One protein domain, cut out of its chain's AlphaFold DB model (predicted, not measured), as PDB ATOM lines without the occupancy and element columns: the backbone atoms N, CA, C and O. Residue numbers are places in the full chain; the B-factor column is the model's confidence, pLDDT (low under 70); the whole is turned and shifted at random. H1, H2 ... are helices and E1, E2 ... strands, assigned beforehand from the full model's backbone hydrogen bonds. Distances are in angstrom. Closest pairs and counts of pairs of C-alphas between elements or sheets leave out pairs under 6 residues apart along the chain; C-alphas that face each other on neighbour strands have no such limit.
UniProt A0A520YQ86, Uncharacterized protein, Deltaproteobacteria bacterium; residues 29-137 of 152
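This is residues 29 to 137 of the 152 residues of an uncharacterized protein of Deltaproteobacteria bacterium (UniProt A0A520YQ86). With little regular structure, this mostly looped domain holds a small three-stranded sheet, E4 - E3 - E6, with two-stranded pieces E1-E2 and E5-E7 near E4. The 109 printed residues, 30 in named elements, run E1 E2 E3 E4 E5 E6 H1 E7: mostly strand, each sheet antiparallel. The whole is compact, radius of gyration of the C-alphas 13.2 A, spanning 40 by 31 by 27 A.

Find C-alpha 62 at (-2.430, -39.558, 7.061); there E3, residues 62 to 66, begins, 12.5 A long. E4, residues 75 to 79, is 12.2 A; E6 is 119 to 121. Elsewhere find E1, 38 to 40; E2, 47 to 49; E5, 94 to 96; H1, 126 to 129; E7, 132 to 135, ending at (-8.350, -46.336, 15.322).

Look at inner strand E3: N 64 and O 77 of E4, its hairpin partner, are 2.9 A apart, and N 65 and O 120 of E6 2.8 A. In hairpin E1-E2, N 38 and O 49 are 2.8 A apart; between E5 and E7, N 94 and O 135 are 2.8 A. The closest C-alphas of E2 and E4, Thr 49 and Cys 78, are 5.5 A apart; those of E4 and E7, Met 79 and Ile 133, 6.1 A. H1, too short for an O i to N i+4 pair, only grazes the sheet with residues 127 to 129.

The farthest C-alphas, Thr 34 and Thr 110, are 40.5 A apart. Links E2-E3, E4-E5 and E5-E6 are long. The printed part has no cut; no printed residue is under 70 in pLDDT.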
ATOM      1  N   VAL A  29      -6.023 -28.061  24.702       93.69
ATOM      2  CA  VAL A  29      -4.815 -27.458  25.295       93.69
ATOM      3  C   VAL A  29      -3.775 -28.522  25.642       93.69
ATOM      4  O   VAL A  29      -2.585 -28.222  25.617       93.69
ATOM      5  N   ASP A  30      -4.209 -29.758  25.915       93.44
ATOM      6  CA  ASP A  30      -3.288 -30.876  26.114       93.44
ATOM      7  C   ASP A  30      -2.551 -31.172  24.804       93.44
ATOM      8  O   ASP A  30      -1.342 -31.345  24.816       93.44
ATOM      9  N   CYS A  31      -3.249 -31.160  23.664       94.75
ATOM     10  CA  CYS A  31      -2.661 -31.474  22.359       94.75
ATOM     11  C   CYS A  31      -1.754 -30.363  21.825       94.75
ATOM     12  O   CYS A  31      -0.615 -30.616  21.447       94.75
ATOM     13  N   SER A  32      -2.272 -29.134  21.788       93.00
ATOM     14  CA  SER A  32      -1.504 -27.949  21.438       93.00
ATOM     15  C   SER A  32      -2.093 -26.705  22.119       93.00
ATOM     16  O   SER A  32      -3.218 -26.299  21.811       93.00
ATOM     17  N   PRO A  33      -1.323 -26.016  22.981       87.81
ATOM     18  CA  PRO A  33      -1.719 -24.723  23.536       87.81
ATOM     19  C   PRO A  33      -1.884 -23.615  22.482       87.81
ATOM     20  O   PRO A  33      -2.579 -22.633  22.740       87.81
ATOM     21  N   THR A  34      -1.234 -23.748  21.323       88.00
ATOM     22  CA  THR A  34      -1.254 -22.780  20.213       88.00
ATOM     23  C   THR A  34      -2.292 -23.111  19.137       88.00
ATOM     24  O   THR A  34      -2.603 -22.250  18.315       88.00
ATOM     25  N   GLY A  35      -2.918 -24.292  19.211       87.81
ATOM     26  CA  GLY A  35      -4.095 -24.660  18.421       87.81
ATOM     27  C   GLY A  35      -3.819 -25.446  17.138       87.81
ATOM     28  O   GLY A  35      -4.740 -25.624  16.348       87.81
ATOM     29  N   GLU A  36      -2.596 -25.936  16.915       91.88
ATOM     30  CA  GLU A  36      -2.264 -26.775  15.750       91.88
ATOM     31  C   GLU A  36      -2.918 -28.164  15.806       91.88
ATOM     32  O   GLU A  36      -3.163 -28.763  14.764       91.88
ATOM     33  N   LEU A  37      -3.203 -28.667  17.009       95.62
ATOM     34  CA  LEU A  37      -3.883 -29.938  17.248       95.62
ATOM     35  C   LEU A  37      -5.108 -29.725  18.144       95.62
ATOM     36  O   LEU A  37      -5.079 -28.957  19.107       95.62
ATOM     37  N   GLN A  38      -6.174 -30.460  17.850       96.31
ATOM     38  CA  GLN A  38      -7.407 -30.516  18.623       96.31
ATOM     39  C   GLN A  38      -7.547 -31.878  19.308       96.31
ATOM     40  O   GLN A  38      -7.163 -32.907  18.758       96.31
ATOM     41  N   CYS A  39      -8.148 -31.882  20.498       97.44
ATOM     42  CA  CYS A  39      -8.540 -33.118  21.162       97.44
ATOM     43  C   CYS A  39      -9.908 -33.589  20.657       97.44
ATOM     44  O   CYS A  39     -10.933 -32.983  20.992       97.44
ATOM     45  N   ASP A  40      -9.939 -34.678  19.890       96.75
ATOM     46  CA  ASP A  40     -11.176 -35.386  19.577       96.75
ATOM     47  C   ASP A  40     -11.591 -36.250  20.772       96.75
ATOM     48  O   ASP A  40     -11.006 -37.293  21.064       96.75
ATOM     49  N   ARG A  41     -12.626 -35.797  21.484       96.50
ATOM     50  CA  ARG A  41     -13.182 -36.480  22.661       96.50
ATOM     51  C   ARG A  41     -14.261 -37.504  22.319       96.50
ATOM     52  O   ARG A  41     -14.794 -38.125  23.236       96.50
ATOM     53  N   SER A  42     -14.610 -37.656  21.042       93.00
ATOM     54  CA  SER A  42     -15.485 -38.741  20.591       93.00
ATOM     55  C   SER A  42     -14.773 -40.093  20.652       93.00
ATOM     56  O   SER A  42     -15.423 -41.124  20.819       93.00
ATOM     57  N   GLN A  43     -13.439 -40.081  20.583       93.94
ATOM     58  CA  GLN A  43     -12.624 -41.276  20.706       93.94
ATOM     59  C   GLN A  43     -12.377 -41.652  22.179       93.94
ATOM     60  O   GLN A  43     -12.234 -40.770  23.038       93.94
ATOM     61  N   PRO A  44     -12.255 -42.956  22.500       94.94
ATOM     62  CA  PRO A  44     -11.853 -43.414  23.827       94.94
ATOM     63  C   PRO A  44     -10.558 -42.735  24.281       94.94
ATOM     64  O   PRO A  44      -9.596 -42.664  23.518       94.94
ATOM     65  N   GLY A  45     -10.542 -42.209  25.511       95.19
ATOM     66  CA  GLY A  45      -9.390 -41.519  26.118       95.19
ATOM     67  C   GLY A  45      -8.950 -40.214  25.434       95.19
ATOM     68  O   GLY A  45      -7.896 -39.686  25.785       95.19
ATOM     69  N   GLY A  46      -9.738 -39.707  24.478       96.81
ATOM     70  CA  GLY A  46      -9.382 -38.569  23.633       96.81
ATOM     71  C   GLY A  46      -8.300 -38.905  22.608       96.81
ATOM     72  O   GLY A  46      -7.524 -39.843  22.799       96.81
ATOM     73  N   TYR A  47      -8.251 -38.157  21.513       97.12
ATOM     74  CA  TYR A  47      -7.270 -38.350  20.449       97.12
ATOM     75  C   TYR A  47      -6.810 -36.997  19.904       97.12
ATOM     76  O   TYR A  47      -7.616 -36.237  19.366       97.12
ATOM     77  N   CYS A  48      -5.525 -36.675  20.044       97.50
ATOM     78  CA  CYS A  48      -4.960 -35.483  19.418       97.50
ATOM     79  C   CYS A  48      -4.953 -35.644  17.892       97.50
ATOM     80  O   CYS A  48      -4.475 -36.650  17.373       97.50
ATOM     81  N   THR A  49      -5.513 -34.682  17.162       97.94
ATOM     82  CA  THR A  49      -5.681 -34.745  15.701       97.94
ATOM     83  C   THR A  49      -5.823 -33.348  15.092       97.94
ATOM     84  O   THR A  49      -5.911 -32.350  15.806       97.94
ATOM     85  N   VAL A  50      -5.861 -33.277  13.764       97.94
ATOM     86  CA  VAL A  50      -6.298 -32.104  13.003       97.94
ATOM     87  C   VAL A  50      -7.653 -32.434  12.385       97.94
ATOM     88  O   VAL A  50      -7.774 -33.404  11.636       97.94
ATOM     89  N   PHE A  51      -8.660 -31.621  12.699       97.06
ATOM     90  CA  PHE A  51      -9.964 -31.670  12.043       97.06
ATOM     91  C   PHE A  51      -9.914 -30.948  10.694       97.06
ATOM     92  O   PHE A  51      -9.252 -29.918  10.574       97.06
ATOM     93  N   ALA A  52     -10.671 -31.450   9.719       97.06
ATOM     94  CA  ALA A  52     -10.802 -30.873   8.385       97.06
ATOM     95  C   ALA A  52      -9.462 -30.783   7.630       97.06
ATOM     96  O   ALA A  52      -9.147 -29.758   7.028       97.06
ATOM     97  N   CYS A  53      -8.657 -31.850   7.680       98.00
ATOM     98  CA  CYS A  53      -7.440 -31.936   6.874       98.00
ATOM     99  C   CYS A  53      -7.753 -32.042   5.375       98.00
ATOM    100  O   CYS A  53      -8.769 -32.619   4.977       98.00
ATOM    101  N   ASP A  54      -6.838 -31.523   4.561       97.94
ATOM    102  CA  ASP A  54      -6.778 -31.775   3.128       97.94
ATOM    103  C   ASP A  54      -5.725 -32.860   2.842       97.94
ATOM    104  O   ASP A  54      -4.915 -33.232   3.700       97.94
ATOM    105  N   ALA A  55      -5.721 -33.374   1.611       97.50
ATOM    106  CA  ALA A  55      -4.730 -34.349   1.171       97.50
ATOM    107  C   ALA A  55      -3.295 -33.842   1.404       97.50
ATOM    108  O   ALA A  55      -2.947 -32.720   1.033       97.50
ATOM    109  N   ASP A  56      -2.465 -34.691   2.009       96.00
ATOM    110  CA  ASP A  56      -1.059 -34.449   2.341       96.00
ATOM    111  C   ASP A  56      -0.798 -33.284   3.321       96.00
ATOM    112  O   ASP A  56       0.359 -32.915   3.533       96.00
ATOM    113  N   THR A  57      -1.824 -32.719   3.976       96.62
ATOM    114  CA  THR A  57      -1.631 -31.600   4.922       96.62
ATOM    115  C   THR A  57      -1.413 -32.033   6.364       96.62
ATOM    116  O   THR A  57      -1.071 -31.199   7.201       96.62
ATOM    117  N   CYS A  58      -1.604 -33.314   6.689       97.00
ATOM    118  CA  CYS A  58      -1.332 -33.804   8.035       97.00
ATOM    119  C   CYS A  58       0.166 -33.660   8.360       97.00
ATOM    120  O   CYS A  58       0.999 -34.178   7.598       97.00
ATOM    121  N   PRO A  59       0.530 -32.986   9.474       94.31
ATOM    122  CA  PRO A  59       1.933 -32.788   9.849       94.31
ATOM    123  C   PRO A  59       2.638 -34.128  10.090       94.31
ATOM    124  O   PRO A  59       3.812 -34.298   9.763       94.31
ATOM    125  N   GLU A  60       1.879 -35.106  10.570       93.81
ATOM    126  CA  GLU A  60       2.250 -36.504  10.729       93.81
ATOM    127  C   GLU A  60       1.022 -37.394  10.485       93.81
ATOM    128  O   GLU A  60      -0.114 -36.917  10.504       93.81
ATOM    129  N   GLY A  61       1.239 -38.684  10.239       95.25
ATOM    130  CA  GLY A  61       0.155 -39.600   9.893       95.25
ATOM    131  C   GLY A  61      -0.432 -39.336   8.503       95.25
ATOM    132  O   GLY A  61       0.281 -38.878   7.607       95.25
ATOM    133  N   ALA A  62      -1.716 -39.655   8.332       97.75
ATOM    134  CA  ALA A  62      -2.430 -39.558   7.061       97.75
ATOM    135  C   ALA A  62      -3.788 -38.860   7.205       97.75
ATOM    136  O   ALA A  62      -4.441 -38.989   8.247       97.75
ATOM    137  N   CYS A  63      -4.235 -38.153   6.162       98.38
ATOM    138  CA  CYS A  63      -5.575 -37.567   6.148       98.38
ATOM    139  C   CYS A  63      -6.615 -38.625   5.767       98.38
ATOM    140  O   CYS A  63      -6.584 -39.186   4.666       98.38
ATOM    141  N   VAL A  64      -7.537 -38.907   6.687       98.31
ATOM    142  CA  VAL A  64      -8.581 -39.921   6.516       98.31
ATOM    143  C   VAL A  64      -9.930 -39.246   6.381       98.31
ATOM    144  O   VAL A  64     -10.336 -38.478   7.249       98.31
ATOM    145  N   GLU A  65     -10.643 -39.571   5.311       98.12
ATOM    146  CA  GLU A  65     -12.026 -39.171   5.092       98.12
ATOM    147  C   GLU A  65     -12.971 -40.266   5.593       98.12
ATOM    148  O   GLU A  65     -12.914 -41.419   5.153       98.12
ATOM    149  N   TRP A  66     -13.857 -39.889   6.509       97.31
ATOM    150  CA  TRP A  66     -14.842 -40.751   7.151       97.31
ATOM    151  C   TRP A  66     -16.235 -40.468   6.606       97.31
ATOM    152  O   TRP A  66     -16.571 -39.316   6.358       97.31
ATOM    153  N   ARG A  67     -17.078 -41.498   6.483       95.69
ATOM    154  CA  ARG A  67     -18.480 -41.416   6.027       95.69
ATOM    155  C   ARG A  67     -18.621 -40.710   4.673       95.69
ATOM    156  O   ARG A  67     -19.546 -39.924   4.459       95.69
ATOM    157  N   PHE A  68     -17.707 -41.017   3.750       94.56
ATOM    158  CA  PHE A  68     -17.622 -40.406   2.419       94.56
ATOM    159  C   PHE A  68     -18.740 -40.844   1.452       94.56
ATOM    160  O   PHE A  68     -18.861 -40.294   0.354       94.56
ATOM    161  N   VAL A  69     -19.590 -41.794   1.859       91.56
ATOM    162  CA  VAL A  69     -20.795 -42.212   1.134       91.56
ATOM    163  C   VAL A  69     -22.037 -42.013   2.021       91.56
ATOM    164  O   VAL A  69     -22.182 -42.717   3.019       91.56
ATOM    165  N   PRO A  70     -22.970 -41.103   1.668       90.50
ATOM    166  CA  PRO A  70     -22.851 -40.084   0.622       90.50
ATOM    167  C   PRO A  70     -21.864 -38.972   1.024       90.50
ATOM    168  O   PRO A  70     -21.749 -38.629   2.194       90.50
ATOM    169  N   SER A  71     -21.235 -38.308   0.052       89.88
ATOM    170  CA  SER A  71     -20.160 -37.324   0.302       89.88
ATOM    171  C   SER A  71     -20.521 -36.161   1.231       89.88
ATOM    172  O   SER A  71     -19.658 -35.596   1.888       89.88
ATOM    173  N   ARG A  72     -21.804 -35.799   1.341       91.81
ATOM    174  CA  ARG A  72     -22.262 -34.707   2.219       91.81
ATOM    175  C   ARG A  72     -22.095 -34.978   3.720       91.81
ATOM    176  O   ARG A  72     -22.315 -34.063   4.505       91.81
ATOM    177  N   THR A  73     -21.817 -36.220   4.118       93.19
ATOM    178  CA  THR A  73     -21.542 -36.596   5.516       93.19
ATOM    179  C   THR A  73     -20.056 -36.793   5.790       93.19
ATOM    180  O   THR A  73     -19.706 -37.215   6.892       93.19
ATOM    181  N   ALA A  74     -19.212 -36.509   4.793       96.44
ATOM    182  CA  ALA A  74     -17.782 -36.692   4.887       96.44
ATOM    183  C   ALA A  74     -17.165 -35.737   5.910       96.44
ATOM    184  O   ALA A  74     -17.453 -34.538   5.917       96.44
ATOM    185  N   GLU A  75     -16.279 -36.271   6.737       97.12
ATOM    186  CA  GLU A  75     -15.398 -35.493   7.602       97.12
ATOM    187  C   GLU A  75     -13.975 -36.002   7.440       97.12
ATOM    188  O   GLU A  75     -13.757 -37.211   7.338       97.12
ATOM    189  N   THR A  76     -13.003 -35.096   7.456       98.38
ATOM    190  CA  THR A  76     -11.591 -35.453   7.371       98.38
ATOM    191  C   THR A  76     -10.885 -35.228   8.697       98.38
ATOM    192  O   THR A  76     -11.096 -34.223   9.381       98.38
ATOM    193  N   TRP A  77     -10.046 -36.189   9.061       98.31
ATOM    194  CA  TRP A  77      -9.307 -36.204  10.315       98.31
ATOM    195  C   TRP A  77      -7.907 -36.752  10.067       98.31
ATOM    196  O   TRP A  77      -7.747 -37.755   9.365       98.31
ATOM    197  N   CYS A  78      -6.887 -36.123  10.649       98.25
ATOM    198  CA  CYS A  78      -5.550 -36.702  10.603       98.25
ATOM    199  C   CYS A  78      -5.452 -37.879  11.573       98.25
ATOM    200  O   CYS A  78      -5.643 -37.724  12.782       98.25
ATOM    201  N   MET A  79      -5.114 -39.049  11.046       97.81
ATOM    202  CA  MET A  79      -4.969 -40.274  11.822       97.81
ATOM    203  C   MET A  79      -3.504 -40.689  11.861       97.81
ATOM    204  O   MET A  79      -2.806 -40.666  10.845       97.81
ATOM    205  N   LYS A  80      -3.040 -41.108  13.038       97.06
ATOM    206  CA  LYS A  80      -1.712 -41.688  13.216       97.06
ATOM    207  C   LYS A  80      -1.600 -42.938  12.354       97.06
ATOM    208  O   LYS A  80      -2.400 -43.862  12.502       97.06
ATOM    209  N   THR A  81      -0.600 -42.963  11.485       95.56
ATOM    210  CA  THR A  81      -0.258 -44.157  10.716       95.56
ATOM    211  C   THR A  81       0.495 -45.151  11.587       95.56
ATOM    212  O   THR A  81       1.225 -44.762  12.500       95.56
ATOM    213  N   CYS A  82       0.342 -46.429  11.284       94.56
ATOM    214  CA  CYS A  82       1.003 -47.515  11.988       94.56
ATOM    215  C   CYS A  82       1.401 -48.620  11.007       94.56
ATOM    216  O   CYS A  82       1.069 -48.574   9.822       94.56
ATOM    217  N   ASP A  83       2.142 -49.591  11.519       87.44
ATOM    218  CA  ASP A  83       2.562 -50.784  10.797       87.44
ATOM    219  C   ASP A  83       2.609 -51.962  11.794       87.44
ATOM    220  O   ASP A  83       2.508 -51.735  13.005       87.44
ATOM    221  N   PRO A  84       2.786 -53.218  11.346       74.81
ATOM    222  CA  PRO A  84       2.822 -54.377  12.244       74.81
ATOM    223  C   PRO A  84       3.897 -54.318  13.346       74.81
ATOM    224  O   PRO A  84       3.755 -54.961  14.384       74.81
ATOM    225  N   SER A  85       4.978 -53.558  13.143       72.44
ATOM    226  CA  SER A  85       6.051 -53.343  14.122       72.44
ATOM    227  C   SER A  85       5.826 -52.119  15.022       72.44
ATOM    228  O   SER A  85       6.366 -52.061  16.130       72.44
ATOM    229  N   THR A  86       4.991 -51.172  14.589       71.69
ATOM    230  CA  THR A  86       4.674 -49.928  15.293       71.69
ATOM    231  C   THR A  86       3.263 -49.993  15.869       71.69
ATOM    232  O   THR A  86       2.272 -49.735  15.189       71.69
ATOM    233  N   SER A  87       3.160 -50.294  17.165       79.94
ATOM    234  CA  SER A  87       1.865 -50.314  17.852       79.94
ATOM    235  C   SER A  87       1.238 -48.917  17.947       79.94
ATOM    236  O   SER A  87       1.928 -47.896  17.966       79.94
ATOM    237  N   CYS A  88      -0.081 -48.864  18.134       91.25
ATOM    238  CA  CYS A  88      -0.787 -47.613  18.412       91.25
ATOM    239  C   CYS A  88      -0.463 -46.998  19.781       91.25
ATOM    240  O   CYS A  88      -0.955 -45.916  20.088       91.25
ATOM    241  N   ASN A  89       0.373 -47.659  20.593       86.94
ATOM    242  CA  ASN A  89       0.762 -47.262  21.949       86.94
ATOM    243  C   ASN A  89      -0.436 -47.042  22.889       86.94
ATOM    244  O   ASN A  89      -0.323 -46.361  23.906       86.94
ATOM    245  N   ARG A  90      -1.588 -47.628  22.538       89.38
ATOM    246  CA  ARG A  90      -2.864 -47.536  23.244       89.38
ATOM    247  C   ARG A  90      -3.605 -48.855  23.090       89.38
ATOM    248  O   ARG A  90      -3.801 -49.311  21.967       89.38
ATOM    249  N   GLY A  91      -3.976 -49.479  24.205       86.94
ATOM    250  CA  GLY A  91      -4.551 -50.832  24.210       86.94
ATOM    251  C   GLY A  91      -5.956 -50.910  23.609       86.94
ATOM    252  O   GLY A  91      -6.402 -51.978  23.208       86.94
ATOM    253  N   GLU A  92      -6.645 -49.778  23.541       90.06
ATOM    254  CA  GLU A  92      -7.985 -49.617  22.990       90.06
ATOM    255  C   GLU A  92      -8.003 -49.204  21.506       90.06
ATOM    256  O   GLU A  92      -9.074 -48.971  20.950       90.06
ATOM    257  N   TYR A  93      -6.833 -49.124  20.856       94.00
ATOM    258  CA  TYR A  93      -6.694 -48.800  19.434       94.00
ATOM    259  C   TYR A  93      -6.104 -49.980  18.670       94.00
ATOM    260  O   TYR A  93      -5.150 -50.620  19.109       94.00
ATOM    261  N   SER A  94      -6.661 -50.235  17.492       93.00
ATOM    262  CA  SER A  94      -6.187 -51.239  16.546       93.00
ATOM    263  C   SER A  94      -5.436 -50.566  15.399       93.00
ATOM    264  O   SER A  94      -5.818 -49.481  14.959       93.00
ATOM    265  N   CYS A  95      -4.386 -51.226  14.911       94.81
ATOM    266  CA  CYS A  95      -3.689 -50.839  13.688       94.81
ATOM    267  C   CYS A  95      -4.301 -51.600  12.508       94.81
ATOM    268  O   CYS A  95      -4.126 -52.815  12.410       94.81
ATOM    269  N   VAL A  96      -5.075 -50.918  11.663       94.81
ATOM    270  CA  VAL A  96      -5.832 -51.555  10.569       94.81
ATOM    271  C   VAL A  96      -5.829 -50.696   9.312       94.81
ATOM    272  O   VAL A  96      -5.654 -49.479   9.382       94.81
ATOM    273  N   PHE A  97      -6.067 -51.310   8.153       96.06
ATOM    274  CA  PHE A  97      -6.340 -50.539   6.944       96.06
ATOM    275  C   PHE A  97      -7.743 -49.917   7.016       96.06
ATOM    276  O   PHE A  97      -8.680 -50.581   7.474       96.06
ATOM    277  N   PRO A  98      -7.941 -48.686   6.508       96.44
ATOM    278  CA  PRO A  98      -9.263 -48.056   6.449       96.44
ATOM    279  C   PRO A  98     -10.324 -48.914   5.745       96.44
ATOM    280  O   PRO A  98     -11.495 -48.902   6.118       96.44
ATOM    281  N   GLU A  99      -9.918 -49.712   4.753       96.44
ATOM    282  CA  GLU A  99     -10.820 -50.594   4.011       96.44
ATOM    283  C   GLU A  99     -11.306 -51.824   4.784       96.44
ATOM    284  O   GLU A  99     -12.203 -52.522   4.312       96.44
ATOM    285  N   ASN A 100     -10.753 -52.073   5.968       96.31
ATOM    286  CA  ASN A 100     -11.220 -53.102   6.889       96.31
ATOM    287  C   ASN A 100     -12.206 -52.560   7.932       96.31
ATOM    288  O   ASN A 100     -12.646 -53.320   8.793       96.31
ATOM    289  N   ILE A 101     -12.556 -51.271   7.886       95.94
ATOM    290  CA  ILE A 101     -13.456 -50.651   8.861       95.94
ATOM    291  C   ILE A 101     -14.871 -50.581   8.280       95.94
ATOM    292  O   ILE A 101     -15.119 -49.930   7.259       95.94
ATOM    293  N   THR A 102     -15.812 -51.246   8.948       94.94
ATOM    294  CA  THR A 102     -17.222 -51.280   8.538       94.94
ATOM    295  C   THR A 102     -17.929 -49.952   8.828       94.94
ATOM    296  O   THR A 102     -17.492 -49.172   9.677       94.94
ATOM    297  N   GLN A 103     -19.093 -49.722   8.209       93.06
ATOM    298  CA  GLN A 103     -19.965 -48.566   8.510       93.06
ATOM    299  C   GLN A 103     -20.349 -48.428   9.993       93.06
ATOM    300  O   GLN A 103     -20.661 -47.330  10.448       93.06
ATOM    301  N   SER A 104     -20.324 -49.521  10.761       91.94
ATOM    302  CA  SER A 104     -20.616 -49.505  12.197       91.94
ATOM    303  C   SER A 104     -19.384 -49.265  13.077       91.94
ATOM    304  O   SER A 104     -19.522 -49.287  14.295       91.94
ATOM    305  N   GLY A 105     -18.195 -49.068  12.493       92.00
ATOM    306  CA  GLY A 105     -16.930 -48.955  13.228       92.00
ATOM    307  C   GLY A 105     -16.346 -50.298  13.685       92.00
ATOM    308  O   GLY A 105     -15.479 -50.320  14.557       92.00
ATOM    309  N   GLY A 106     -16.826 -51.411  13.123       93.69
ATOM    310  CA  GLY A 106     -16.311 -52.756  13.386       93.69
ATOM    311  C   GLY A 106     -15.157 -53.136  12.457       93.69
ATOM    312  O   GLY A 106     -14.850 -52.426  11.498       93.69
ATOM    313  N   PHE A 107     -14.540 -54.286  12.733       94.44
ATOM    314  CA  PHE A 107     -13.456 -54.848  11.928       94.44
ATOM    315  C   PHE A 107     -13.960 -55.898  10.927       94.44
ATOM    316  O   PHE A 107     -14.722 -56.793  11.288       94.44
ATOM    317  N   SER A 108     -13.460 -55.843   9.694       94.06
ATOM    318  CA  SER A 108     -13.577 -56.902   8.689       94.06
ATOM    319  C   SER A 108     -12.193 -57.482   8.374       94.06
ATOM    320  O   SER A 108     -11.294 -56.717   8.031       94.06
ATOM    321  N   PRO A 109     -12.000 -58.815   8.403       90.88
ATOM    322  CA  PRO A 109     -10.712 -59.436   8.079       90.88
ATOM    323  C   PRO A 109     -10.328 -59.310   6.598       90.88
ATOM    324  O   PRO A 109      -9.193 -59.598   6.233       90.88
ATOM    325  N   THR A 110     -11.264 -58.909   5.736       92.94
ATOM    326  CA  THR A 110     -11.035 -58.684   4.307       92.94
ATOM    327  C   THR A 110     -11.394 -57.258   3.922       92.94
ATOM    328  O   THR A 110     -12.233 -56.620   4.567       92.94
ATOM    329  N   ALA A 111     -10.764 -56.761   2.858       93.88
ATOM    330  CA  ALA A 111     -11.070 -55.456   2.291       93.88
ATOM    331  C   ALA A 111     -12.543 -55.384   1.866       93.88
ATOM    332  O   ALA A 111     -13.034 -56.238   1.123       93.88
ATOM    333  N   LEU A 112     -13.249 -54.361   2.340       94.88
ATOM    334  CA  LEU A 112     -14.652 -54.127   2.012       94.88
ATOM    335  C   LEU A 112     -14.783 -53.483   0.622       94.88
ATOM    336  O   LEU A 112     -13.870 -52.774   0.181       94.88
ATOM    337  N   PRO A 113     -15.908 -53.656  -0.089       94.31
ATOM    338  CA  PRO A 113     -16.207 -52.846  -1.268       94.31
ATOM    339  C   PRO A 113     -16.405 -51.372  -0.872       94.31
ATOM    340  O   PRO A 113     -16.781 -51.072   0.256       94.31
ATOM    341  N   VAL A 114     -16.162 -50.439  -1.801       90.69
ATOM    342  CA  VAL A 114     -16.128 -48.983  -1.522       90.69
ATOM    343  C   VAL A 114     -17.378 -48.472  -0.794       90.69
ATOM    344  O   VAL A 114     -17.246 -47.702   0.149       90.69
ATOM    345  N   GLU A 115     -18.566 -48.934  -1.181       90.19
ATOM    346  CA  GLU A 115     -19.850 -48.510  -0.594       90.19
ATOM    347  C   GLU A 115     -20.031 -48.953   0.874       90.19
ATOM    348  O   GLU A 115     -20.816 -48.376   1.627       90.19
ATOM    349  N   GLU A 116     -19.290 -49.973   1.312       92.62
ATOM    350  CA  GLU A 116     -19.352 -50.518   2.673       92.62
ATOM    351  C   GLU A 116     -18.235 -49.980   3.581       92.62
ATOM    352  O   GLU A 116     -18.289 -50.165   4.799       92.62
ATOM    353  N   ARG A 117     -17.239 -49.286   3.012       93.94
ATOM    354  CA  ARG A 117     -16.141 -48.672   3.768       93.94
ATOM    355  C   ARG A 117     -16.630 -47.406   4.454       93.94
ATOM    356  O   ARG A 117     -17.160 -46.502   3.810       93.94
ATOM    357  N   VAL A 118     -16.367 -47.293   5.752       96.69
ATOM    358  CA  VAL A 118     -16.610 -46.028   6.462       96.69
ATOM    359  C   VAL A 118     -15.475 -45.031   6.263       96.69
ATOM    360  O   VAL A 118     -15.700 -43.840   6.427       96.69
ATOM    361  N   ALA A 119     -14.269 -45.488   5.920       97.50
ATOM    362  CA  ALA A 119     -13.070 -44.659   5.887       97.50
ATOM    363  C   ALA A 119     -12.217 -44.904   4.639       97.50
ATOM    364  O   ALA A 119     -12.154 -46.022   4.119       97.50
ATOM    365  N   ARG A 120     -11.513 -43.865   4.187       96.94
ATOM    366  CA  ARG A 120     -10.440 -43.955   3.187       96.94
ATOM    367  C   ARG A 120      -9.369 -42.904   3.449       96.94
ATOM    368  O   ARG A 120      -9.684 -41.819   3.924       96.94
ATOM    369  N   ILE A 121      -8.119 -43.203   3.110       97.75
ATOM    370  CA  ILE A 121      -7.061 -42.187   3.090       97.75
ATOM    371  C   ILE A 121      -7.185 -41.389   1.790       97.75
ATOM    372  O   ILE A 121      -7.434 -41.969   0.731       97.75
ATOM    373  N   ILE A 122      -7.043 -40.067   1.882       97.62
ATOM    374  CA  ILE A 122      -7.133 -39.152   0.732       97.62
ATOM    375  C   ILE A 122      -5.792 -38.514   0.352       97.62
ATOM    376  O   ILE A 122      -5.735 -37.738  -0.599       97.62
ATOM    377  N   ASP A 123      -4.722 -38.848   1.071       97.50
ATOM    378  CA  ASP A 123      -3.362 -38.404   0.758       97.50
ATOM    379  C   ASP A 123      -2.914 -38.884  -0.630       97.50
ATOM    380  O   ASP A 123      -3.211 -40.007  -1.046       97.50
ATOM    381  N   LEU A 124      -2.166 -38.040  -1.347       95.19
ATOM    382  CA  LEU A 124      -1.628 -38.373  -2.672       95.19
ATOM    383  C   LEU A 124      -0.252 -39.030  -2.560       95.19
ATOM    384  O   LEU A 124       0.205 -39.709  -3.487       95.19
ATOM    385  N   ASN A 125       0.435 -38.845  -1.432       92.81
ATOM    386  CA  ASN A 125       1.664 -39.558  -1.147       92.81
ATOM    387  C   ASN A 125       1.388 -41.059  -0.996       92.81
ATOM    388  O   ASN A 125       0.776 -41.488  -0.022       92.81
ATOM    389  N   ARG A 126       1.925 -41.869  -1.916       85.00
ATOM    390  CA  ARG A 126       1.743 -43.331  -1.933       85.00
ATOM    391  C   ARG A 126       2.039 -44.028  -0.599       85.00
ATOM    392  O   ARG A 126       1.339 -44.960  -0.237       85.00
ATOM    393  N   PHE A 127       3.036 -43.556   0.156       85.75
ATOM    394  CA  PHE A 127       3.387 -44.160   1.443       85.75
ATOM    395  C   PHE A 127       2.321 -43.915   2.511       85.75
ATOM    396  O   PHE A 127       2.155 -44.740   3.401       85.75
ATOM    397  N   ARG A 128       1.609 -42.786   2.434       87.31
ATOM    398  CA  ARG A 128       0.487 -42.482   3.325       87.31
ATOM    399  C   ARG A 128      -0.809 -43.094   2.805       87.31
ATOM    400  O   ARG A 128      -1.558 -43.642   3.598       87.31
ATOM    401  N   ALA A 129      -1.040 -43.068   1.493       90.81
ATOM    402  CA  ALA A 129      -2.240 -43.603   0.848       90.81
ATOM    403  C   ALA A 129      -2.475 -45.099   1.121       90.81
ATOM    404  O   ALA A 129      -3.618 -45.536   1.219       90.81
ATOM    405  N   GLU A 130      -1.394 -45.869   1.263       90.69
ATOM    406  CA  GLU A 130      -1.422 -47.317   1.505       90.69
ATOM    407  C   GLU A 130      -1.189 -47.680   2.987       90.69
ATOM    408  O   GLU A 130      -0.986 -48.845   3.316       90.69
ATOM    409  N   ALA A 131      -1.188 -46.702   3.900       93.88
ATOM    410  CA  ALA A 131      -0.870 -46.939   5.305       93.88
ATOM    411  C   ALA A 131      -2.033 -47.563   6.100       93.88
ATOM    412  O   ALA A 131      -3.215 -47.346   5.819       93.88
ATOM    413  N   GLN A 132      -1.684 -48.277   7.172       95.94
ATOM    414  CA  GLN A 132      -2.618 -48.588   8.253       95.94
ATOM    415  C   GLN A 132      -2.748 -47.383   9.185       95.94
ATOM    416  O   GLN A 132      -1.834 -46.562   9.293       95.94
ATOM    417  N   ILE A 133      -3.876 -47.290   9.886       96.69
ATOM    418  CA  ILE A 133      -4.165 -46.210  10.830       96.69
ATOM    419  C   ILE A 133      -4.505 -46.757  12.212       96.69
ATOM    420  O   ILE A 133      -5.084 -47.836  12.355       96.69
ATOM    421  N   CYS A 134      -4.179 -45.974  13.235       96.25
ATOM    422  CA  CYS A 134      -4.591 -46.228  14.604       96.25
ATOM    423  C   CYS A 134      -6.003 -45.716  14.852       96.25
ATOM    424  O   CYS A 134      -6.224 -44.505  14.873       96.25
ATOM    425  N   VAL A 135      -6.930 -46.635  15.109       95.19
ATOM    426  CA  VAL A 135      -8.350 -46.336  15.322       95.19
ATOM    427  C   VAL A 135      -8.921 -47.175  16.464       95.19
ATOM    428  O   VAL A 135      -8.555 -48.337  16.638       95.19
ATOM    429  N   ALA A 136      -9.830 -46.594  17.246       94.31
ATOM    430  CA  ALA A 136     -10.639 -47.350  18.191       94.31
ATOM    431  C   ALA A 136     -11.829 -47.981  17.457       94.31
ATOM    432  O   ALA A 136     -12.639 -47.281  16.848       94.31
ATOM    433  N   LEU A 137     -11.930 -49.307  17.510       92.75
ATOM    434  CA  LEU A 137     -13.011 -50.058  16.875       92.75
ATOM    435  C   LEU A 137     -14.092 -50.394  17.904       92.75
ATOM    436  O   LEU A 137     -13.815 -50.516  19.098       92.75
TER     437      LEU A 137